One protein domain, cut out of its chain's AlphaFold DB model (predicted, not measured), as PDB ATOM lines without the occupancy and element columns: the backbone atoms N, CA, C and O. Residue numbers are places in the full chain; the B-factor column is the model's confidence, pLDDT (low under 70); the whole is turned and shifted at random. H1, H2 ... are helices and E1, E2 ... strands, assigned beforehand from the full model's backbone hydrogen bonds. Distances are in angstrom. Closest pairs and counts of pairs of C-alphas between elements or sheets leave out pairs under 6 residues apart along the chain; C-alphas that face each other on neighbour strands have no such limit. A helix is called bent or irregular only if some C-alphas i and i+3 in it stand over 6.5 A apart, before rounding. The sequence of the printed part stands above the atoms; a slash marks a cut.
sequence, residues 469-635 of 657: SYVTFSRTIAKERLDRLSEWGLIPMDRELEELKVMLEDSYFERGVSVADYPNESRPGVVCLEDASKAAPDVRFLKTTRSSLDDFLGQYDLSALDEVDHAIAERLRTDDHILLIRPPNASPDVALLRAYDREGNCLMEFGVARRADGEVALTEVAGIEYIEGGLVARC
ATOM      1  N   SER A 469     -13.013  18.565 -16.581       95.50
ATOM      2  CA  SER A 469     -12.448  17.322 -16.062       95.50
ATOM      3  C   SER A 469     -10.935  17.431 -15.913       95.50
ATOM      4  O   SER A 469     -10.252  17.961 -16.791       95.50
ATOM      5  N   TYR A 470     -10.403  16.908 -14.811       97.75
ATOM      6  CA  TYR A 470      -9.010  17.072 -14.406       97.75
ATOM      7  C   TYR A 470      -8.325  15.739 -14.196       97.75
ATOM      8  O   TYR A 470      -8.790  14.898 -13.428       97.75
ATOM      9  N   VAL A 471      -7.154  15.581 -14.806       98.06
ATOM     10  CA  VAL A 471      -6.220  14.531 -14.410       98.06
ATOM     11  C   VAL A 471      -5.553  14.974 -13.115       98.06
ATOM     12  O   VAL A 471      -4.922  16.031 -13.067       98.06
ATOM     13  N   THR A 472      -5.674  14.150 -12.086       98.12
ATOM     14  CA  THR A 472      -5.119  14.409 -10.757       98.12
ATOM     15  C   THR A 472      -4.143  13.321 -10.344       98.12
ATOM     16  O   THR A 472      -4.062  12.280 -10.997       98.12
ATOM     17  N   PHE A 473      -3.393  13.558  -9.273       98.38
ATOM     18  CA  PHE A 473      -2.527  12.564  -8.652       98.38
ATOM     19  C   PHE A 473      -2.509  12.719  -7.128       98.38
ATOM     20  O   PHE A 473      -2.387  13.839  -6.642       98.38
ATOM     21  N   SER A 474      -2.581  11.605  -6.395       98.31
ATOM     22  CA  SER A 474      -2.314  11.532  -4.952       98.31
ATOM     23  C   SER A 474      -1.204  10.518  -4.669       98.31
ATOM     24  O   SER A 474      -1.245   9.372  -5.131       98.31
ATOM     25  N   ARG A 475      -0.215  10.941  -3.878       98.31
ATOM     26  CA  ARG A 475       0.864  10.084  -3.377       98.31
ATOM     27  C   ARG A 475       0.316   9.103  -2.344       98.31
ATOM     28  O   ARG A 475       0.720   7.942  -2.369       98.31
ATOM     29  N   THR A 476      -0.600   9.548  -1.482       98.00
ATOM     30  CA  THR A 476      -1.278   8.708  -0.477       98.00
ATOM     31  C   THR A 476      -1.959   7.517  -1.136       98.00
ATOM     32  O   THR A 476      -1.596   6.380  -0.844       98.00
ATOM     33  N   ILE A 477      -2.826   7.769  -2.124       98.25
ATOM     34  CA  ILE A 477      -3.520   6.705  -2.861       98.25
ATOM     35  C   ILE A 477      -2.502   5.771  -3.527       98.25
ATOM     36  O   ILE A 477      -2.617   4.553  -3.428       98.25
ATOM     37  N   ALA A 478      -1.467   6.312  -4.182       98.56
ATOM     38  CA  ALA A 478      -0.450   5.480  -4.823       98.56
ATOM     39  C   ALA A 478       0.261   4.538  -3.828       98.56
ATOM     40  O   ALA A 478       0.486   3.374  -4.162       98.56
ATOM     41  N   LYS A 479       0.591   5.019  -2.622       98.50
ATOM     42  CA  LYS A 479       1.211   4.215  -1.556       98.50
ATOM     43  C   LYS A 479       0.270   3.138  -1.030       98.50
ATOM     44  O   LYS A 479       0.684   1.986  -0.962       98.50
ATOM     45  N   GLU A 480      -0.984   3.484  -0.750       98.19
ATOM     46  CA  GLU A 480      -2.003   2.520  -0.314       98.19
ATOM     47  C   GLU A 480      -2.169   1.393  -1.338       98.19
ATOM     48  O   GLU A 480      -2.186   0.215  -0.982       98.19
ATOM     49  N   ARG A 481      -2.187   1.726  -2.637       98.44
ATOM     50  CA  ARG A 481      -2.241   0.708  -3.693       98.44
ATOM     51  C   ARG A 481      -0.997  -0.172  -3.735       98.44
ATOM     52  O   ARG A 481      -1.118  -1.365  -3.999       98.44
ATOM     53  N   LEU A 482       0.194   0.384  -3.504       98.62
ATOM     54  CA  LEU A 482       1.419  -0.415  -3.405       98.62
ATOM     55  C   LEU A 482       1.359  -1.383  -2.215       98.62
ATOM     56  O   LEU A 482       1.720  -2.550  -2.377       98.62
ATOM     57  N   ASP A 483       0.858  -0.926  -1.067       98.44
ATOM     58  CA  ASP A 483       0.675  -1.757   0.125       98.44
ATOM     59  C   ASP A 483      -0.303  -2.903  -0.152       98.44
ATOM     60  O   ASP A 483       0.057  -4.066   0.026       98.44
ATOM     61  N   ARG A 484      -1.473  -2.614  -0.734       98.19
ATOM     62  CA  ARG A 484      -2.446  -3.638  -1.161       98.19
ATOM     63  C   ARG A 484      -1.867  -4.641  -2.160       98.19
ATOM     64  O   ARG A 484      -2.060  -5.846  -2.019       98.19
ATOM     65  N   LEU A 485      -1.118  -4.175  -3.162       98.31
ATOM     66  CA  LEU A 485      -0.447  -5.065  -4.117       98.31
ATOM     67  C   LEU A 485       0.576  -5.981  -3.422       98.31
ATOM     68  O   LEU A 485       0.732  -7.138  -3.824       98.31
ATOM     69  N   SER A 486       1.265  -5.495  -2.390       98.12
ATOM     70  CA  SER A 486       2.170  -6.314  -1.580       98.12
ATOM     71  C   SER A 486       1.412  -7.314  -0.703       98.12
ATOM     72  O   SER A 486       1.733  -8.502  -0.744       98.12
ATOM     73  N   GLU A 487       0.343  -6.886  -0.020       97.88
ATOM     74  CA  GLU A 487      -0.554  -7.751   0.771       97.88
ATOM     75  C   GLU A 487      -1.123  -8.908  -0.064       97.88
ATOM     76  O   GLU A 487      -1.257 -10.035   0.413       97.88
ATOM     77  N   TRP A 488      -1.421  -8.656  -1.340       97.75
ATOM     78  CA  TRP A 488      -1.917  -9.665  -2.278       97.75
ATOM     79  C   TRP A 488      -0.814 -10.521  -2.920       97.75
ATOM     80  O   TRP A 488      -1.100 -11.346  -3.792       97.75
ATOM     81  N   GLY A 489       0.446 -10.342  -2.512       97.38
ATOM     82  CA  GLY A 489       1.592 -11.128  -2.971       97.38
ATOM     83  C   GLY A 489       2.074 -10.794  -4.387       97.38
ATOM     84  O   GLY A 489       2.813 -11.580  -4.983       97.38
ATOM     85  N   LEU A 490       1.664  -9.653  -4.953       97.38
ATOM     86  CA  LEU A 490       2.126  -9.191  -6.267       97.38
ATOM     87  C   LEU A 490       3.473  -8.458  -6.193       97.38
ATOM     88  O   LEU A 490       4.227  -8.494  -7.167       97.38
ATOM     89  N   ILE A 491       3.793  -7.858  -5.041       97.44
ATOM     90  CA  ILE A 491       5.119  -7.317  -4.704       97.44
ATOM     91  C   ILE A 491       5.689  -8.176  -3.561       97.44
ATOM     92  O   ILE A 491       5.347  -7.941  -2.402       97.44
ATOM     93  N   PRO A 492       6.505  -9.204  -3.862       90.69
ATOM     94  CA  PRO A 492       6.875 -10.232  -2.886       90.69
ATOM     95  C   PRO A 492       8.019  -9.835  -1.941       90.69
ATOM     96  O   PRO A 492       8.303 -10.576  -1.005       90.69
ATOM     97  N   MET A 493       8.732  -8.737  -2.209       92.38
ATOM     98  CA  MET A 493       9.883  -8.304  -1.412       92.38
ATOM     99  C   MET A 493       9.628  -6.925  -0.808       92.38
ATOM    100  O   MET A 493       9.513  -5.952  -1.552       92.38
ATOM    101  N   ASP A 494       9.673  -6.821   0.522       94.88
ATOM    102  CA  ASP A 494       9.516  -5.552   1.257       94.88
ATOM    103  C   ASP A 494      10.477  -4.470   0.749       94.88
ATOM    104  O   ASP A 494      10.119  -3.306   0.614       94.88
ATOM    105  N   ARG A 495      11.700  -4.863   0.376       96.44
ATOM    106  CA  ARG A 495      12.681  -3.942  -0.204       96.44
ATOM    107  C   ARG A 495      12.197  -3.302  -1.510       96.44
ATOM    108  O   ARG A 495      12.441  -2.121  -1.718       96.44
ATOM    109  N   GLU A 496      11.552  -4.066  -2.392       96.62
ATOM    110  CA  GLU A 496      11.036  -3.534  -3.660       96.62
ATOM    111  C   GLU A 496       9.873  -2.566  -3.415       96.62
ATOM    112  O   GLU A 496       9.807  -1.513  -4.047       96.62
ATOM    113  N   LEU A 497       9.000  -2.885  -2.454       97.69
ATOM    114  CA  LEU A 497       7.932  -1.991  -2.008       97.69
ATOM    115  C   LEU A 497       8.496  -0.658  -1.493       97.69
ATOM    116  O   LEU A 497       8.064   0.407  -1.937       97.69
ATOM    117  N   GLU A 498       9.490  -0.708  -0.606       98.00
ATOM    118  CA  GLU A 498      10.125   0.492  -0.055       98.00
ATOM    119  C   GLU A 498      10.862   1.308  -1.128       98.00
ATOM    120  O   GLU A 498      10.752   2.532  -1.149       98.00
ATOM    121  N   GLU A 499      11.543   0.663  -2.083       97.75
ATOM    122  CA  GLU A 499      12.164   1.351  -3.225       97.75
ATOM    123  C   GLU A 499      11.121   2.122  -4.061       97.75
ATOM    124  O   GLU A 499      11.340   3.290  -4.399       97.75
ATOM    125  N   LEU A 500       9.957   1.520  -4.340       98.06
ATOM    126  CA  LEU A 500       8.859   2.185  -5.056       98.06
ATOM    127  C   LEU A 500       8.246   3.339  -4.245       98.06
ATOM    128  O   LEU A 500       7.945   4.394  -4.808       98.06
ATOM    129  N   LYS A 501       8.098   3.184  -2.924       98.12
ATOM    130  CA  LYS A 501       7.624   4.263  -2.040       98.12
ATOM    131  C   LYS A 501       8.606   5.429  -1.977       98.12
ATOM    132  O   LYS A 501       8.172   6.575  -2.019       98.12
ATOM    133  N   VAL A 502       9.913   5.163  -1.942       98.00
ATOM    134  CA  VAL A 502      10.948   6.208  -2.004       98.00
ATOM    135  C   VAL A 502      10.898   6.944  -3.343       98.00
ATOM    136  O   VAL A 502      11.009   8.168  -3.371       98.00
ATOM    137  N   MET A 503      10.670   6.239  -4.455       97.94
ATOM    138  CA  MET A 503      10.503   6.884  -5.763       97.94
ATOM    139  C   MET A 503       9.331   7.878  -5.792       97.94
ATOM    140  O   MET A 503       9.438   8.900  -6.467       97.94
ATOM    141  N   LEU A 504       8.241   7.611  -5.064       97.88
ATOM    142  CA  LEU A 504       7.082   8.508  -4.963       97.88
ATOM    143  C   LEU A 504       7.384   9.840  -4.246       97.88
ATOM    144  O   LEU A 504       6.614  10.792  -4.398       97.88
ATOM    145  N   GLU A 505       8.490   9.930  -3.502       97.12
ATOM    146  CA  GLU A 505       8.961  11.166  -2.858       97.12
ATOM    147  C   GLU A 505       9.757  12.084  -3.809       97.12
ATOM    148  O   GLU A 505      10.153  13.180  -3.424       97.12
ATOM    149  N   ASP A 506       9.996  11.674  -5.061       95.69
ATOM    150  CA  ASP A 506      10.661  12.517  -6.062       95.69
ATOM    151  C   ASP A 506       9.813  13.757  -6.414       95.69
ATOM    152  O   ASP A 506       8.592  13.675  -6.578       95.69
ATOM    153  N   SER A 507      10.470  14.902  -6.638       91.25
ATOM    154  CA  SER A 507       9.823  16.172  -7.015       91.25
ATOM    155  C   SER A 507       8.961  16.089  -8.285       91.25
ATOM    156  O   SER A 507       8.093  16.927  -8.520       91.25
ATOM    157  N   TYR A 508       9.163  15.070  -9.127       91.31
ATOM    158  CA  TYR A 508       8.294  14.750 -10.258       91.31
ATOM    159  C   TYR A 508       6.816  14.628  -9.852       91.31
ATOM    160  O   TYR A 508       5.938  15.035 -10.617       91.31
ATOM    161  N   PHE A 509       6.552  14.095  -8.658       92.88
ATOM    162  CA  PHE A 509       5.212  13.884  -8.110       92.88
ATOM    163  C   PHE A 509       4.651  15.118  -7.388       92.88
ATOM    164  O   PHE A 509       3.496  15.114  -6.973       92.88
ATOM    165  N   GLU A 510       5.439  16.189  -7.276       91.25
ATOM    166  CA  GLU A 510       5.053  17.440  -6.617       91.25
ATOM    167  C   GLU A 510       4.549  18.511  -7.592       91.25
ATOM    168  O   GLU A 510       4.388  19.675  -7.233       91.25
ATOM    169  N   ARG A 511       4.296  18.142  -8.848       92.88
ATOM    170  CA  ARG A 511       3.761  19.067  -9.851       92.88
ATOM    171  C   ARG A 511       2.252  19.246  -9.696       92.88
ATOM    172  O   ARG A 511       1.553  18.329  -9.270       92.88
ATOM    173  N   GLY A 512       1.760  20.402 -10.133       95.50
ATOM    174  CA  GLY A 512       0.336  20.730 -10.148       95.50
ATOM    175  C   GLY A 512      -0.137  21.525  -8.931       95.50
ATOM    176  O   GLY A 512       0.604  21.731  -7.965       95.50
ATOM    177  N   VAL A 513      -1.392  21.963  -8.996       96.69
ATOM    178  CA  VAL A 513      -2.058  22.750  -7.943       96.69
ATOM    179  C   VAL A 513      -2.589  21.800  -6.871       96.69
ATOM    180  O   VAL A 513      -3.207  20.794  -7.220       96.69
ATOM    181  N   SER A 514      -2.327  22.065  -5.589       97.06
ATOM    182  CA  SER A 514      -2.768  21.180  -4.504       97.06
ATOM    183  C   SER A 514      -4.227  21.440  -4.138       97.06
ATOM    184  O   SER A 514      -4.657  22.589  -4.074       97.06
ATOM    185  N   VAL A 515      -4.987  20.381  -3.844       96.56
ATOM    186  CA  VAL A 515      -6.332  20.528  -3.269       96.56
ATOM    187  C   VAL A 515      -6.285  21.154  -1.871       96.56
ATOM    188  O   VAL A 515      -7.214  21.856  -1.492       96.56
ATOM    189  N   ALA A 516      -5.186  20.966  -1.131       96.31
ATOM    190  CA  ALA A 516      -5.005  21.527   0.207       96.31
ATOM    191  C   ALA A 516      -4.959  23.063   0.218       96.31
ATOM    192  O   ALA A 516      -5.126  23.670   1.274       96.31
ATOM    193  N   ASP A 517      -4.746  23.684  -0.945       95.12
ATOM    194  CA  ASP A 517      -4.782  25.134  -1.071       95.12
ATOM    195  C   ASP A 517      -6.231  25.670  -1.073       95.12
ATOM    196  O   ASP A 517      -6.443  26.836  -0.752       95.12
ATOM    197  N   TYR A 518      -7.235  24.848  -1.405       92.25
ATOM    198  CA  TYR A 518      -8.640  25.264  -1.510       92.25
ATOM    199  C   TYR A 518      -9.359  25.249  -0.153       92.25
ATOM    200  O   TYR A 518      -9.066  24.408   0.703       92.25
ATOM    201  N   PRO A 519     -10.347  26.141   0.056       88.44
ATOM    202  CA  PRO A 519     -11.197  26.084   1.240       88.44
ATOM    203  C   PRO A 519     -12.022  24.790   1.247       88.44
ATOM    204  O   PRO A 519     -12.458  24.316   0.206       88.44
ATOM    205  N   ASN A 520     -12.285  24.223   2.426       83.25
ATOM    206  CA  ASN A 520     -13.123  23.027   2.558       83.25
ATOM    207  C   ASN A 520     -14.622  23.389   2.522       83.25
ATOM    208  O   ASN A 520     -15.343  23.221   3.507       83.25
ATOM    209  N   GLU A 521     -15.074  23.944   1.397       84.12
ATOM    210  CA  GLU A 521     -16.455  24.380   1.174       84.12
ATOM    211  C   GLU A 521     -17.091  23.562   0.044       84.12
ATOM    212  O   GLU A 521     -17.107  23.959  -1.119       84.12
ATOM    213  N   SER A 522     -17.627  22.385   0.381       80.06
ATOM    214  CA  SER A 522     -18.334  21.556  -0.601       80.06
ATOM    215  C   SER A 522     -19.661  22.192  -1.014       80.06
ATOM    216  O   SER A 522     -20.432  22.625  -0.153       80.06
ATOM    217  N   ARG A 523     -19.983  22.153  -2.310       84.81
ATOM    218  CA  ARG A 523     -21.288  22.572  -2.838       84.81
ATOM    219  C   ARG A 523     -22.238  21.367  -2.897       84.81
ATOM    220  O   ARG A 523     -22.007  20.463  -3.697       84.81
ATOM    221  N   PRO A 524     -23.313  21.313  -2.090       79.31
ATOM    222  CA  PRO A 524     -24.219  20.170  -2.112       79.31
ATOM    223  C   PRO A 524     -24.845  19.964  -3.497       79.31
ATOM    224  O   PRO A 524     -25.375  20.905  -4.088       79.31
ATOM    225  N   GLY A 525     -24.804  18.727  -3.996       76.12
ATOM    226  CA  GLY A 525     -25.449  18.336  -5.252       76.12
ATOM    227  C   GLY A 525     -24.708  18.732  -6.533       76.12
ATOM    228  O   GLY A 525     -25.243  18.496  -7.612       76.12
ATOM    229  N   VAL A 526     -23.497  19.295  -6.448       82.81
ATOM    230  CA  VAL A 526     -22.671  19.587  -7.628       82.81
ATOM    231  C   VAL A 526     -21.227  19.179  -7.376       82.81
ATOM    232  O   VAL A 526     -20.684  19.463  -6.315       82.81
ATOM    233  N   VAL A 527     -20.600  18.546  -8.367       84.44
ATOM    234  CA  VAL A 527     -19.171  18.216  -8.317       84.44
ATOM    235  C   VAL A 527     -18.321  19.488  -8.265       84.44
ATOM    236  O   VAL A 527     -18.539  20.418  -9.049       84.44
ATOM    237  N   CYS A 528     -17.360  19.529  -7.342       90.81
ATOM    238  CA  CYS A 528     -16.447  20.658  -7.172       90.81
ATOM    239  C   CYS A 528     -14.998  20.203  -6.929       90.81
ATOM    240  O   CYS A 528     -14.748  19.061  -6.545       90.81
ATOM    241  N   LEU A 529     -14.020  21.091  -7.146       93.00
ATOM    242  CA  LEU A 529     -12.594  20.791  -6.913       93.00
ATOM    243  C   LEU A 529     -12.317  20.362  -5.468       93.00
ATOM    244  O   LEU A 529     -11.494  19.481  -5.225       93.00
ATOM    245  N   GLU A 530     -13.020  20.976  -4.520       92.69
ATOM    246  CA  GLU A 530     -12.903  20.740  -3.084       92.69
ATOM    247  C   GLU A 530     -13.211  19.281  -2.715       92.69
ATOM    248  O   GLU A 530     -12.612  18.736  -1.784       92.69
ATOM    249  N   ASP A 531     -14.070  18.606  -3.488       91.44
ATOM    250  CA  ASP A 531     -14.398  17.194  -3.290       91.44
ATOM    251  C   ASP A 531     -13.180  16.277  -3.447       91.44
ATOM    252  O   ASP A 531     -13.155  15.196  -2.860       91.44
ATOM    253  N   ALA A 532     -12.133  16.704  -4.160       93.88
ATOM    254  CA  ALA A 532     -10.913  15.915  -4.291       93.88
ATOM    255  C   ALA A 532     -10.211  15.658  -2.949       93.88
ATOM    256  O   ALA A 532      -9.577  14.615  -2.783       93.88
ATOM    257  N   SER A 533     -10.400  16.543  -1.964       94.88
ATOM    258  CA  SER A 533      -9.869  16.367  -0.608       94.88
ATOM    259  C   SER A 533     -10.483  15.167   0.122       94.88
ATOM    260  O   SER A 533      -9.835  14.585   0.992       94.88
ATOM    261  N   LYS A 534     -11.703  14.754  -0.262       93.19
ATOM    262  CA  LYS A 534     -12.371  13.562   0.282       93.19
ATOM    263  C   LYS A 534     -11.711  12.272  -0.196       93.19
ATOM    264  O   LYS A 534     -11.728  11.294   0.540       93.19
ATOM    265  N   ALA A 535     -11.148  12.258  -1.408       93.56
ATOM    266  CA  ALA A 535     -10.422  11.094  -1.911       93.56
ATOM    267  C   ALA A 535      -9.046  10.968  -1.250       93.56
ATOM    268  O   ALA A 535      -8.689   9.888  -0.793       93.56
ATOM    269  N   ALA A 536      -8.290  12.068  -1.184       96.56
ATOM    270  CA  ALA A 536      -7.092  12.178  -0.359       96.56
ATOM    271  C   ALA A 536      -6.702  13.655  -0.151       96.56
ATOM    272  O   ALA A 536      -6.881  14.477  -1.053       96.56
ATOM    273  N   PRO A 537      -6.100  14.017   0.997       96.31
ATOM    274  CA  PRO A 537      -5.729  15.405   1.290       96.31
ATOM    275  C   PRO A 537      -4.568  15.930   0.428       96.31
ATOM    276  O   PRO A 537      -4.381  17.138   0.320       96.31
ATOM    277  N   ASP A 538      -3.775  15.045  -0.181       97.38
ATOM    278  CA  ASP A 538      -2.598  15.389  -0.986       97.38
ATOM    279  C   ASP A 538      -2.860  15.363  -2.501       97.38
ATOM    280  O   ASP A 538      -1.911  15.373  -3.288       97.38
ATOM    281  N   VAL A 539      -4.127  15.320  -2.930       98.00
ATOM    282  CA  VAL A 539      -4.465  15.360  -4.357       98.00
ATOM    283  C   VAL A 539      -3.911  16.634  -5.003       98.00
ATOM    284  O   VAL A 539      -4.052  17.744  -4.486       98.00
ATOM    285  N   ARG A 540      -3.291  16.473  -6.175       97.94
ATOM    286  CA  ARG A 540      -2.816  17.568  -7.024       97.94
ATOM    287  C   ARG A 540      -3.452  17.502  -8.403       97.94
ATOM    288  O   ARG A 540      -3.484  16.439  -9.026       97.94
ATOM    289  N   PHE A 541      -3.905  18.641  -8.905       98.12
ATOM    290  CA  PHE A 541      -4.432  18.796 -10.257       98.12
ATOM    291  C   PHE A 541      -3.279  18.991 -11.240       98.12
ATOM    292  O   PHE A 541      -2.492  19.927 -11.104       98.12
ATOM    293  N   LEU A 542      -3.165  18.094 -12.220       97.75
ATOM    294  CA  LEU A 542      -2.039  18.060 -13.155       97.75
ATOM    295  C   LEU A 542      -2.364  18.724 -14.491       97.75
ATOM    296  O   LEU A 542      -1.500  19.372 -15.070       97.75
ATOM    297  N   LYS A 543      -3.577  18.502 -15.008       98.00
ATOM    298  CA  LYS A 543      -4.078  19.115 -16.245       98.00
ATOM    299  C   LYS A 543      -5.585  18.968 -16.389       98.00
ATOM    300  O   LYS A 543      -6.161  18.020 -15.855       98.00
ATOM    301  N   THR A 544      -6.190  19.838 -17.183       98.25
ATOM    302  CA  THR A 544      -7.550  19.676 -17.703       98.25
ATOM    303  C   THR A 544      -7.511  18.679 -18.864       98.25
ATOM    304  O   THR A 544      -6.529  18.619 -19.611       98.25
ATOM    305  N   THR A 545      -8.530  17.833 -19.024       96.50
ATOM    306  CA  THR A 545      -8.577  16.970 -20.212       96.50
ATOM    307  C   THR A 545      -8.837  17.810 -21.456       96.50
ATOM    308  O   THR A 545      -9.586  18.787 -21.406       96.50
ATOM    309  N   ARG A 546      -8.233  17.404 -22.581       94.25
ATOM    310  CA  ARG A 546      -8.352  18.110 -23.864       94.25
ATOM    311  C   ARG A 546      -9.814  18.329 -24.256       94.25
ATOM    312  O   ARG A 546     -10.187  19.459 -24.512       94.25
ATOM    313  N   SER A 547     -10.649  17.289 -24.160       91.44
ATOM    314  CA  SER A 547     -12.079  17.373 -24.498       91.44
ATOM    315  C   SER A 547     -12.812  18.443 -23.692       91.44
ATOM    316  O   SER A 547     -13.465  19.290 -24.280       91.44
ATOM    317  N   SER A 548     -12.688  18.450 -22.359       94.44
ATOM    318  CA  SER A 548     -13.408  19.452 -21.560       94.44
ATOM    319  C   SER A 548     -12.823  20.859 -21.696       94.44
ATOM    320  O   SER A 548     -13.533  21.839 -21.504       94.44
ATOM    321  N   LEU A 549     -11.528  20.969 -22.014       96.12
ATOM    322  CA  LEU A 549     -10.916  22.254 -22.332       96.12
ATOM    323  C   LEU A 549     -11.428  22.786 -23.677       96.12
ATOM    324  O   LEU A 549     -11.769  23.958 -23.749       96.12
ATOM    325  N   ASP A 550     -11.527  21.939 -24.704       94.31
ATOM    326  CA  ASP A 550     -12.138  22.287 -25.993       94.31
ATOM    327  C   ASP A 550     -13.593  22.723 -25.812       94.31
ATOM    328  O   ASP A 550     -13.978  23.770 -26.323       94.31
ATOM    329  N   ASP A 551     -14.370  21.974 -25.023       91.56
ATOM    330  CA  ASP A 551     -15.763  22.308 -24.716       91.56
ATOM    331  C   ASP A 551     -15.881  23.661 -24.002       91.56
ATOM    332  O   ASP A 551     -16.819  24.404 -24.262       91.56
ATOM    333  N   PHE A 552     -14.942  23.998 -23.109       94.38
ATOM    334  CA  PHE A 552     -14.896  25.304 -22.450       94.38
ATOM    335  C   PHE A 552     -14.498  26.413 -23.421       94.38
ATOM    336  O   PHE A 552     -15.170  27.434 -23.495       94.38
ATOM    337  N   LEU A 553     -13.401  26.231 -24.158       93.25
ATOM    338  CA  LEU A 553     -12.871  27.252 -25.060       93.25
ATOM    339  C   LEU A 553     -13.833  27.521 -26.219       93.25
ATOM    340  O   LEU A 553     -13.983  28.669 -26.607       93.25
ATOM    341  N   GLY A 554     -14.533  26.498 -26.714       91.06
ATOM    342  CA  GLY A 554     -15.540  26.631 -27.768       91.06
ATOM    343  C   GLY A 554     -16.775  27.446 -27.372       91.06
ATOM    344  O   GLY A 554     -17.563  27.792 -28.242       91.06
ATOM    345  N   GLN A 555     -16.951  27.777 -26.087       89.31
ATOM    346  CA  GLN A 555     -18.033  28.653 -25.617       89.31
ATOM    347  C   GLN A 555     -17.709  30.143 -25.744       89.31
ATOM    348  O   GLN A 555     -18.594  30.974 -25.543       89.31
ATOM    349  N   TYR A 556     -16.458  30.489 -26.041       89.12
ATOM    350  CA  TYR A 556     -15.982  31.864 -26.094       89.12
ATOM    351  C   TYR A 556     -15.231  32.087 -27.404       89.12
ATOM    352  O   TYR A 556     -14.446  31.243 -27.829       89.12
ATOM    353  N   ASP A 557     -15.421  33.237 -28.046       88.12
ATOM    354  CA  ASP A 557     -14.536  33.602 -29.149       88.12
ATOM    355  C   ASP A 557     -13.206  34.088 -28.589       88.12
ATOM    356  O   ASP A 557     -13.124  34.972 -27.734       88.12
ATOM    357  N   LEU A 558     -12.151  33.482 -29.103       87.44
ATOM    358  CA  LEU A 558     -10.783  33.769 -28.725       87.44
ATOM    359  C   LEU A 558     -10.085  34.651 -29.770       87.44
ATOM    360  O   LEU A 558      -8.868  34.777 -29.698       87.44
ATOM    361  N   SER A 559     -10.803  35.241 -30.731       88.75
ATOM    362  CA  SER A 559     -10.256  36.129 -31.769       88.75
ATOM    363  C   SER A 559      -9.472  37.299 -31.176       88.75
ATOM    364  O   SER A 559      -8.316  37.498 -31.532       88.75
ATOM    365  N   ALA A 560     -10.034  37.983 -30.174       85.69
ATOM    366  CA  ALA A 560      -9.344  39.056 -29.456       85.69
ATOM    367  C   ALA A 560      -8.042  38.568 -28.793       85.69
ATOM    368  O   ALA A 560      -7.029  39.263 -28.796       85.69
ATOM    369  N   LEU A 561      -8.046  37.346 -28.249       85.62
ATOM    370  CA  LEU A 561      -6.835  36.747 -27.693       85.62
ATOM    371  C   LEU A 561      -5.819  36.401 -28.794       85.62
ATOM    372  O   LEU A 561      -4.621  36.575 -28.588       85.62
ATOM    373  N   ASP A 562      -6.284  35.934 -29.949       88.94
ATOM    374  CA  ASP A 562      -5.450  35.617 -31.111       88.94
ATOM    375  C   ASP A 562      -4.726  36.865 -31.646       88.94
ATOM    376  O   ASP A 562      -3.534  36.813 -31.947       88.94
ATOM    377  N   GLU A 563      -5.419  38.006 -31.681       87.44
ATOM    378  CA  GLU A 563      -4.861  39.300 -32.091       87.44
ATOM    379  C   GLU A 563      -3.797  39.820 -31.111       87.44
ATOM    380  O   GLU A 563      -2.770  40.357 -31.532       87.44
ATOM    381  N   VAL A 564      -4.016  39.641 -29.802       83.44
ATOM    382  CA  VAL A 564      -3.092  40.107 -28.755       83.44
ATOM    383  C   VAL A 564      -1.885  39.175 -28.596       83.44
ATOM    384  O   VAL A 564      -0.753  39.648 -28.408       83.44
ATOM    385  N   ASP A 565      -2.113  37.859 -28.618       89.44
ATOM    386  CA  ASP A 565      -1.096  36.821 -28.436       89.44
ATOM    387  C   ASP A 565      -1.502  35.475 -29.075       89.44
ATOM    388  O   ASP A 565      -1.883  34.510 -28.401       89.44
ATOM    389  N   HIS A 566      -1.362  35.393 -30.402       92.75
ATOM    390  CA  HIS A 566      -1.615  34.176 -31.184       92.75
ATOM    391  C   HIS A 566      -0.876  32.941 -30.640       92.75
ATOM    392  O   HIS A 566      -1.412  31.836 -30.662       92.75
ATOM    393  N   ALA A 567       0.340  33.103 -30.106       94.62
ATOM    394  CA  ALA A 567       1.109  31.977 -29.580       94.62
ATOM    395  C   ALA A 567       0.447  31.367 -28.334       94.62
ATOM    396  O   ALA A 567       0.402  30.142 -28.203       94.62
ATOM    397  N   ILE A 568      -0.092  32.190 -27.428       93.19
ATOM    398  CA  ILE A 568      -0.843  31.686 -26.271       93.19
ATOM    399  C   ILE A 568      -2.181  31.088 -26.708       93.19
ATOM    400  O   ILE A 568      -2.526  30.000 -26.241       93.19
ATOM    401  N   ALA A 569      -2.910  31.748 -27.615       92.50
ATOM    402  CA  ALA A 569      -4.166  31.225 -28.153       92.50
ATOM    403  C   ALA A 569      -3.967  29.829 -28.769       92.50
ATOM    404  O   ALA A 569      -4.686  28.884 -28.439       92.50
ATOM    405  N   GLU A 570      -2.928  29.671 -29.591       95.12
ATOM    406  CA  GLU A 570      -2.591  28.403 -30.227       95.12
ATOM    407  C   GLU A 570      -2.152  27.344 -29.212       95.12
ATOM    408  O   GLU A 570      -2.586  26.194 -29.299       95.12
ATOM    409  N   ARG A 571      -1.369  27.714 -28.189       95.81
ATOM    410  CA  ARG A 571      -1.023  26.791 -27.093       95.81
ATOM    411  C   ARG A 571      -2.264  26.300 -26.350       95.81
ATOM    412  O   ARG A 571      -2.373  25.105 -26.099       95.81
ATOM    413  N   LEU A 572      -3.221  27.176 -26.036       95.06
ATOM    414  CA  LEU A 572      -4.477  26.769 -25.392       95.06
ATOM    415  C   LEU A 572      -5.281  25.790 -26.263       95.06
ATOM    416  O   LEU A 572      -5.920  24.884 -25.723       95.06
ATOM    417  N   ARG A 573      -5.229  25.926 -27.594       94.75
ATOM    418  CA  ARG A 573      -5.922  25.042 -28.552       94.75
ATOM    419  C   ARG A 573      -5.200  23.718 -28.814       94.75
ATOM    420  O   ARG A 573      -5.860  22.714 -29.054       94.75
ATOM    421  N   THR A 574      -3.872  23.694 -28.766       95.81
ATOM    422  CA  THR A 574      -3.088  22.546 -29.265       95.81
ATOM    423  C   THR A 574      -2.300  21.792 -28.204       95.81
ATOM    424  O   THR A 574      -1.996  20.617 -28.409       95.81
ATOM    425  N   ASP A 575      -1.975  22.412 -27.067       96.81
ATOM    426  CA  ASP A 575      -1.193  21.751 -26.025       96.81
ATOM    427  C   ASP A 575      -2.056  20.737 -25.250       96.81
ATOM    428  O   ASP A 575      -3.186  21.001 -24.822       96.81
ATOM    429  N   ASP A 576      -1.490  19.546 -25.057       94.88
ATOM    430  CA  ASP A 576      -2.086  18.433 -24.321       94.88
ATOM    431  C   ASP A 576      -1.936  18.573 -22.795       94.88
ATOM    432  O   ASP A 576      -2.462  17.732 -22.047       94.88
ATOM    433  N   HIS A 577      -1.159  19.552 -22.319       96.00
ATOM    434  CA  HIS A 577      -0.840  19.778 -20.905       96.00
ATOM    435  C   HIS A 577      -1.164  21.203 -20.451       96.00
ATOM    436  O   HIS A 577      -0.322  21.892 -19.881       96.00
ATOM    437  N   ILE A 578      -2.421  21.598 -20.641       98.12
ATOM    438  CA  ILE A 578      -2.984  22.804 -20.034       98.12
ATOM    439  C   ILE A 578      -3.786  22.428 -18.789       98.12
ATOM    440  O   ILE A 578      -4.653  21.554 -18.834       98.12
ATOM    441  N   LEU A 579      -3.519  23.103 -17.674       98.25
ATOM    442  CA  LEU A 579      -4.371  23.084 -16.488       98.25
ATOM    443  C   LEU A 579      -5.160  24.392 -16.417       98.25
ATOM    444  O   LEU A 579      -4.614  25.401 -15.985       98.25
ATOM    445  N   LEU A 580      -6.429  24.364 -16.821       97.88
ATOM    446  CA  LEU A 580      -7.380  25.462 -16.637       97.88
ATOM    447  C   LEU A 580      -8.182  25.228 -15.353       97.88
ATOM    448  O   LEU A 580      -9.087  24.391 -15.324       97.88
ATOM    449  N   ILE A 581      -7.843  25.946 -14.287       97.75
ATOM    450  CA  ILE A 581      -8.389  25.704 -12.948       97.75
ATOM    451  C   ILE A 581      -8.670  27.008 -12.203       97.75
ATOM    452  O   ILE A 581      -7.992  28.018 -12.406       97.75
ATOM    453  N   ARG A 582      -9.665  26.988 -11.315       96.25
ATOM    454  CA  ARG A 582      -9.945  28.087 -10.387       96.25
ATOM    455  C   ARG A 582      -8.795  28.222  -9.387       96.25
ATOM    456  O   ARG A 582      -8.463  27.212  -8.781       96.25
ATOM    457  N   PRO A 583      -8.147  29.383  -9.193       94.19
ATOM    458  CA  PRO A 583      -7.116  29.498  -8.168       94.19
ATOM    459  C   PRO A 583      -7.731  29.423  -6.754       94.19
ATOM    460  O   PRO A 583      -8.888  29.796  -6.576       94.19
ATOM    461  N   PRO A 584      -6.969  29.010  -5.730       89.25
ATOM    462  CA  PRO A 584      -7.443  28.936  -4.344       89.25
ATOM    463  C   PRO A 584      -8.080  30.221  -3.801       89.25
ATOM    464  O   PRO A 584      -9.125  30.195  -3.163       89.25
ATOM    465  N   ASN A 585      -7.478  31.365  -4.130       86.56
ATOM    466  CA  ASN A 585      -7.964  32.697  -3.769       86.56
ATOM    467  C   ASN A 585      -8.766  33.326  -4.917       86.56
ATOM    468  O   ASN A 585      -8.618  34.518  -5.195       86.56
ATOM    469  N   ALA A 586      -9.530  32.514  -5.653       87.81
ATOM    470  CA  ALA A 586     -10.330  33.007  -6.762       87.81
ATOM    471  C   ALA A 586     -11.256  34.118  -6.284       87.81
ATOM    472  O   ALA A 586     -12.072  33.948  -5.382       87.81
ATOM    473  N   SER A 587     -11.121  35.261  -6.937       81.25
ATOM    474  CA  SER A 587     -12.037  36.374  -6.805       81.25
ATOM    475  C   SER A 587     -12.464  36.780  -8.207       81.25
ATOM    476  O   SER A 587     -11.600  36.865  -9.091       81.25
ATOM    477  N   PRO A 588     -13.754  37.084  -8.418       74.69
ATOM    478  CA  PRO A 588     -14.212  37.630  -9.686       74.69
ATOM    479  C   PRO A 588     -13.509  38.947 -10.079       74.69
ATOM    480  O   PRO A 588     -13.579  39.322 -11.243       74.69
ATOM    481  N   ASP A 589     -12.815  39.639  -9.159       70.31
ATOM    482  CA  ASP A 589     -12.036  40.865  -9.445       70.31
ATOM    483  C   ASP A 589     -10.612  40.627  -9.979       70.31
ATOM    484  O   ASP A 589     -10.035  41.503 -10.631       70.31
ATOM    485  N   VAL A 590     -10.013  39.470  -9.681       76.88
ATOM    486  CA  VAL A 590      -8.579  39.231  -9.917       76.88
ATOM    487  C   VAL A 590      -8.382  38.183 -11.004       76.88
ATOM    488  O   VAL A 590      -7.916  38.508 -12.092       76.88
ATOM    489  N   ALA A 591      -8.760  36.941 -10.711       87.38
ATOM    490  CA  ALA A 591      -8.650  35.799 -11.606       87.38
ATOM    491  C   ALA A 591      -9.621  34.716 -11.118       87.38
ATOM    492  O   ALA A 591      -9.415  34.128 -10.053       87.38
ATOM    493  N   LEU A 592     -10.679  34.459 -11.889       93.50
ATOM    494  CA  LEU A 592     -11.590  33.346 -11.634       93.50
ATOM    495  C   LEU A 592     -10.967  32.020 -12.068       93.50
ATOM    496  O   LEU A 592     -11.128  31.025 -11.372       93.50
ATOM    497  N   LEU A 593     -10.265  31.996 -13.203       96.00
ATOM    498  CA  LEU A 593      -9.552  30.825 -13.712       96.00
ATOM    499  C   LEU A 593      -8.127  31.196 -14.092       96.00
ATOM    500  O   LEU A 593      -7.839  32.333 -14.460       96.00
ATOM    501  N   ARG A 594      -7.234  30.216 -14.037       96.75
ATOM    502  CA  ARG A 594      -5.863  30.325 -14.531       96.75
ATOM    503  C   ARG A 594      -5.540  29.131 -15.404       96.75
ATOM    504  O   ARG A 594      -5.859  28.002 -15.036       96.75
ATOM    505  N   ALA A 595      -4.903  29.394 -16.538       97.12
ATOM    506  CA  ALA A 595      -4.296  28.376 -17.377       97.12
ATOM    507  C   ALA A 595      -2.812  28.251 -17.020       97.12
ATOM    508  O   ALA A 595      -2.071  29.232 -17.103       97.12
ATOM    509  N   TYR A 596      -2.383  27.050 -16.648       97.44
ATOM    510  CA  TYR A 596      -0.979  26.714 -16.430       97.44
ATOM    511  C   TYR A 596      -0.481  25.745 -17.496       97.44
ATOM    512  O   TYR A 596      -1.243  24.889 -17.953       97.44
ATOM    513  N   ASP A 597       0.793  25.860 -17.860       96.44
ATOM    514  CA  ASP A 597       1.479  24.848 -18.663       96.44
ATOM    515  C   ASP A 597       2.015  23.687 -17.811       96.44
ATOM    516  O   ASP A 597       1.803  23.595 -16.597       96.44
ATOM    517  N   ARG A 598       2.728  22.769 -18.466       95.06
ATOM    518  CA  ARG A 598       3.305  21.572 -17.846       95.06
ATOM    519  C   ARG A 598       4.353  21.880 -16.774       95.06
ATOM    520  O   ARG A 598       4.566  21.059 -15.872       95.06
ATOM    521  N   GLU A 599       5.037  23.007 -16.904       94.50
ATOM    522  CA  GLU A 599       6.063  23.494 -15.988       94.50
ATOM    523  C   GLU A 599       5.449  24.253 -14.802       94.50
ATOM    524  O   GLU A 599       6.141  24.500 -13.817       94.50
ATOM    525  N   GLY A 600       4.145  24.549 -14.857       94.19
ATOM    526  CA  GLY A 600       3.421  25.295 -13.833       94.19
ATOM    527  C   GLY A 600       3.484  26.809 -14.031       94.19
ATOM    528  O   GLY A 600       3.101  27.550 -13.125       94.19
ATOM    529  N   ASN A 601       3.942  27.287 -15.192       94.69
ATOM    530  CA  ASN A 601       3.911  28.710 -15.510       94.69
ATOM    531  C   ASN A 601       2.474  29.123 -15.821       94.69
ATOM    532  O   ASN A 601       1.767  28.433 -16.558       94.69
ATOM    533  N   CYS A 602       2.041  30.260 -15.279       95.00
ATOM    534  CA  CYS A 602       0.726  30.805 -15.584       95.00
ATOM    535  C   CYS A 602       0.749  31.462 -16.969       95.00
ATOM    536  O   CYS A 602       1.361  32.510 -17.160       95.00
ATOM    537  N   LEU A 603       0.073  30.839 -17.931       94.31
ATOM    538  CA  LEU A 603      -0.047  31.348 -19.296       94.31
ATOM    539  C   LEU A 603      -1.055  32.494 -19.380       94.31
ATOM    540  O   LEU A 603      -0.827  33.472 -20.084       94.31
ATOM    541  N   MET A 604      -2.180  32.345 -18.678       93.19
ATOM    542  CA  MET A 604      -3.329  33.237 -18.785       93.19
ATOM    543  C   MET A 604      -4.145  33.220 -17.494       93.19
ATOM    544  O   MET A 604      -4.341  32.162 -16.892       93.19
ATOM    545  N   GLU A 605      -4.680  34.374 -17.116       93.50
ATOM    546  CA  GLU A 605      -5.722  34.513 -16.099       93.50
ATOM    547  C   GLU A 605      -7.031  34.925 -16.768       93.50
ATOM    548  O   GLU A 605      -7.022  35.792 -17.633       93.50
ATOM    549  N   PHE A 606      -8.151  34.341 -16.354       92.25
ATOM    550  CA  PHE A 606      -9.488  34.707 -16.812       92.25
ATOM    551  C   PHE A 606     -10.294  35.238 -15.625       92.25
ATOM    552  O   PHE A 606     -10.564  34.510 -14.670       92.25
ATOM    553  N   GLY A 607     -10.662  36.512 -15.666       91.00
ATOM    554  CA  GLY A 607     -11.717  37.115 -14.858       91.00
ATOM    555  C   GLY A 607     -13.076  37.017 -15.550       91.00
ATOM    556  O   GLY A 607     -13.221  36.379 -16.593       91.00
ATOM    557  N   VAL A 608     -14.075  37.678 -14.975       90.75
ATOM    558  CA  VAL A 608     -15.451  37.692 -15.487       90.75
ATOM    559  C   VAL A 608     -15.952  39.114 -15.639       90.75
ATOM    560  O   VAL A 608     -15.624  39.984 -14.828       90.75
ATOM    561  N   ALA A 609     -16.757  39.349 -16.672       86.81
ATOM    562  CA  ALA A 609     -17.509  40.586 -16.777       86.81
ATOM    563  C   ALA A 609     -18.508  40.705 -15.612       86.81
ATOM    564  O   ALA A 609     -19.042  39.715 -15.106       86.81
ATOM    565  N   ARG A 610     -18.738  41.944 -15.171       85.81
ATOM    566  CA  ARG A 610     -19.693  42.282 -14.113       85.81
ATOM    567  C   ARG A 610     -20.738  43.240 -14.649       85.81
ATOM    568  O   ARG A 610     -20.449  44.079 -15.505       85.81
ATOM    569  N   ARG A 611     -21.938  43.145 -14.091       86.88
ATOM    570  CA  ARG A 611     -22.984  44.144 -14.292       86.88
ATOM    571  C   ARG A 611     -22.624  45.452 -13.583       86.88
ATOM    572  O   ARG A 611     -21.698  45.518 -12.775       86.88
ATOM    573  N   ALA A 612     -23.384  46.506 -13.877       86.62
ATOM    574  CA  ALA A 612     -23.196  47.827 -13.274       86.62
ATOM    575  C   ALA A 612     -23.362  47.837 -11.739       86.62
ATOM    576  O   ALA A 612     -22.831  48.723 -11.076       86.62
ATOM    577  N   ASP A 613     -24.077  46.856 -11.178       88.81
ATOM    578  CA  ASP A 613     -24.235  46.638  -9.733       88.81
ATOM    579  C   ASP A 613     -23.070  45.854  -9.096       88.81
ATOM    580  O   ASP A 613     -23.025  45.694  -7.877       88.81
ATOM    581  N   GLY A 614     -22.107  45.397  -9.902       88.31
ATOM    582  CA  GLY A 614     -20.953  44.620  -9.465       88.31
ATOM    583  C   GLY A 614     -21.208  43.117  -9.336       88.31
ATOM    584  O   GLY A 614     -20.254  42.395  -9.021       88.31
ATOM    585  N   GLU A 615     -22.426  42.629  -9.592       91.00
ATOM    586  CA  GLU A 615     -22.726  41.196  -9.587       91.00
ATOM    587  C   GLU A 615     -22.263  40.520 -10.885       91.00
ATOM    588  O   GLU A 615     -22.280  41.095 -11.980       91.00
ATOM    589  N   VAL A 616     -21.845  39.260 -10.752       91.31
ATOM    590  CA  VAL A 616     -21.598  38.371 -11.889       91.31
ATOM    591  C   VAL A 616     -22.912  37.687 -12.213       91.31
ATOM    592  O   VAL A 616     -23.492  37.011 -11.363       91.31
ATOM    593  N   ALA A 617     -23.376  37.856 -13.441       92.81
ATOM    594  CA  ALA A 617     -24.604  37.237 -13.892       92.81
ATOM    595  C   ALA A 617     -24.321  36.099 -14.862       92.81
ATOM    596  O   ALA A 617     -23.377  36.143 -15.650       92.81
ATOM    597  N   LEU A 618     -25.172  35.080 -14.796       93.88
ATOM    598  CA  LEU A 618     -25.184  33.985 -15.748       93.88
ATOM    599  C   LEU A 618     -26.379  34.155 -16.683       93.88
ATOM    600  O   LEU A 618     -27.492  34.430 -16.231       93.88
ATOM    601  N   THR A 619     -26.145  33.970 -17.977       92.88
ATOM    602  CA  THR A 619     -27.197  33.867 -18.989       92.88
ATOM    603  C   THR A 619     -27.291  32.429 -19.479       92.88
ATOM    604  O   THR A 619     -26.275  31.746 -19.604       92.88
ATOM    605  N   GLU A 620     -28.508  31.960 -19.734       93.62
ATOM    606  CA  GLU A 620     -28.773  30.614 -20.237       93.62
ATOM    607  C   GLU A 620     -29.238  30.677 -21.688       93.62
ATOM    608  O   GLU A 620     -30.173  31.412 -22.015       93.62
ATOM    609  N   VAL A 621     -28.598  29.872 -22.536       92.81
ATOM    610  CA  VAL A 621     -29.003  29.643 -23.924       92.81
ATOM    611  C   VAL A 621     -28.826  28.164 -24.242       92.81
ATOM    612  O   VAL A 621     -27.759  27.587 -24.014       92.81
ATOM    613  N   ALA A 622     -29.869  27.545 -24.792       92.38
ATOM    614  CA  ALA A 622     -29.866  26.143 -25.217       92.38
ATOM    615  C   ALA A 622     -29.481  25.130 -24.112       92.38
ATOM    616  O   ALA A 622     -28.859  24.087 -24.347       92.38
ATOM    617  N   GLY A 623     -29.847  25.439 -22.873       91.12
ATOM    618  CA  GLY A 623     -29.569  24.658 -21.676       91.12
ATOM    619  C   GLY A 623     -28.123  24.759 -21.192       91.12
ATOM    620  O   GLY A 623     -27.708  23.903 -20.415       91.12
ATOM    621  N   ILE A 624     -27.334  25.723 -21.673       92.12
ATOM    622  CA  ILE A 624     -25.969  26.009 -21.204       92.12
ATOM    623  C   ILE A 624     -25.968  27.380 -20.549       92.12
ATOM    624  O   ILE A 624     -26.576  28.312 -21.072       92.12
ATOM    625  N   GLU A 625     -25.267  27.497 -19.428       94.19
ATOM    626  CA  GLU A 625     -25.050  28.774 -18.762       94.19
ATOM    627  C   GLU A 625     -23.655  29.327 -19.015       94.19
ATOM    628  O   GLU A 625     -22.653  28.613 -18.918       94.19
ATOM    629  N   TYR A 626     -23.618  30.630 -19.275       92.62
ATOM    630  CA  TYR A 626     -22.426  31.400 -19.599       92.62
ATOM    631  C   TYR A 626     -22.378  32.654 -18.741       92.62
ATOM    632  O   TYR A 626     -23.416  33.154 -18.306       92.62
ATOM    633  N   ILE A 627     -21.182  33.200 -18.547       93.19
ATOM    634  CA  ILE A 627     -21.008  34.507 -17.909       93.19
ATOM    635  C   ILE A 627     -21.559  35.590 -18.840       93.19
ATOM    636  O   ILE A 627     -21.103  35.736 -19.975       93.19
ATOM    637  N   GLU A 628     -22.530  36.365 -18.361       91.44
ATOM    638  CA  GLU A 628     -23.053  37.518 -19.089       91.44
ATOM    639  C   GLU A 628     -21.936  38.554 -19.288       91.44
ATOM    640  O   GLU A 628     -21.290  38.976 -18.332       91.44
ATOM    641  N   GLY A 629     -21.682  38.944 -20.540       88.50
ATOM    642  CA  GLY A 629     -20.570  39.833 -20.895       88.50
ATOM    643  C   GLY A 629     -19.203  39.142 -21.037       88.50
ATOM    644  O   GLY A 629     -18.260  39.782 -21.500       88.50
ATOM    645  N   GLY A 630     -19.099  37.842 -20.734       90.06
ATOM    646  CA  GLY A 630     -17.941  37.004 -21.068       90.06
ATOM    647  C   GLY A 630     -16.805  36.958 -20.060       90.06
ATOM    648  O   GLY A 630     -16.933  37.366 -18.904       90.06
ATOM    649  N   LEU A 631     -15.681  36.405 -20.519       89.56
ATOM    650  CA  LEU A 631     -14.452  36.257 -19.743       89.56
ATOM    651  C   LEU A 631     -13.467  37.359 -20.095       89.56
ATOM    652  O   LEU A 631     -13.210  37.585 -21.266       89.56
ATOM    653  N   VAL A 632     -12.831  37.947 -19.086       87.12
ATOM    654  CA  VAL A 632     -11.765  38.944 -19.263       87.12
ATOM    655  C   VAL A 632     -10.418  38.252 -19.099       87.12
ATOM    656  O   VAL A 632     -10.107  37.828 -17.991       87.12
ATOM    657  N   ALA A 633      -9.600  38.130 -20.145       88.00
ATOM    658  CA  ALA A 633      -8.311  37.443 -20.047       88.00
ATOM    659  C   ALA A 633      -7.129  38.410 -19.861       88.00
ATOM    660  O   ALA A 633      -7.130  39.519 -20.386       88.00
ATOM    661  N   ARG A 634      -6.113  37.993 -19.098       87.56
ATOM    662  CA  ARG A 634      -4.892  38.762 -18.803       87.56
ATOM    663  C   ARG A 634      -3.655  37.868 -18.887       87.56
ATOM    664  O   ARG A 634      -3.647  36.771 -18.335       87.56
ATOM    665  N   CYS A 635      -2.588  38.369 -19.514       87.06
ATOM    666  CA  CYS A 635      -1.283  37.699 -19.584       87.06
ATOM    667  C   CYS A 635      -0.353  38.204 -18.463       87.06
ATOM    668  O   CYS A 635       0.126  39.339 -18.561       87.06
TER     669      CYS A 635
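What this domain is: This is residues 469 to 635 of the 657 residues of an uncharacterized protein of Planctomycetes bacterium Pan216 (UniProt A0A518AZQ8). A four-stranded sheet, E3 E4 E5 E8, has the kinked helix H6 over one face and the strand pair E1 E2 beside its edge strand E3; from this body the helical hairpin H1 H2 sticks out as an arm at one end, and the small hairpin E6 E7 lies toward the other. H4, after the unnamed stretch 511 to 528, lies on the side of the body away from H6. The printed part has 167 residues, with six named helices and eight named strands in the order E1 H1 H2 H3 H4 E2 H5 H6 E3 E4 E5 E6 E7 E8; its three sheets are antiparallel and its class is mixed, helices and strands. It is loose, with a radius of gyration of the C-alphas of 19.4 A, and elongated, spanning 64 by 38 by 28 A.

How they stand to each other: E3, residues 579 to 581, E4, residues 593 to 596, and E5, residues 602 to 608, form a meander, each strand the antiparallel neighbour of the one before. N 581 and O 594 are 3.0 A apart, and N 595 and O 604 2.8 A, both within hydrogen-bond range. E8, residues 631 to 634, is an edge strand, antiparallel to E5, with N 607 and O 632 at 2.7 A. H6, residues 559 to 574, is on the sheet at a height over the sheet of 10.3 A; it is irregular, with C-alphas 564 and 567 9.2 A apart, and has a kink of 123 degrees near residue 566. E2, residues 540 to 544, comes to E3 with the C-alphas of Lys 543 and Leu 579 4.0 A apart. E1, residues 469 to 473, is its antiparallel neighbour, with N 471 and O 543 at 2.8 A. H5, residues 546 to 553, only grazes the larger sheet. H1, residues 475 to 487, and H2, residues 494 to 503, form a hairpin and touch at Lys 479 and Lys 501, their closest C-alphas, 6.4 A apart, at a shallow tilt of 14 degrees, opposite ways. H3, residues 507 to 510, is close to H1 but not clearly touching, with C-alphas 475 and 509 7.5 A apart. H4, residues 529 to 535, touches no helix. The hairpin of E6, residues 618 to 621, and E7, residues 624 to 627, has N 619 and O 626 at 2.9 A. Every O i to N i+4 pair is within range in H1, H2 and H5; H6 has 10 of 12, H4 0 of 3 but 4 of 4 O i to N i+3 pairs, and H3 is too short for an O i to N i+4 pair.

Where its parts are: E1 begins at C-alpha 469 (-12.448, 17.322, -16.062), and E8 ends at C-alpha 634 (-4.892, 38.762, -18.803). H1 is 18.4 A long, E5 17.6 A, H6 15.6 A and H2 14.3 A.

The domain as a whole: The C-alphas of Met 493 and Ala 612, the two farthest apart, are 66.2 A apart. The printed part has no cut; the long links are H3 to H4 and E3 to E4. The mean pLDDT of the printed part is 92.9, and no printed residue is under 70.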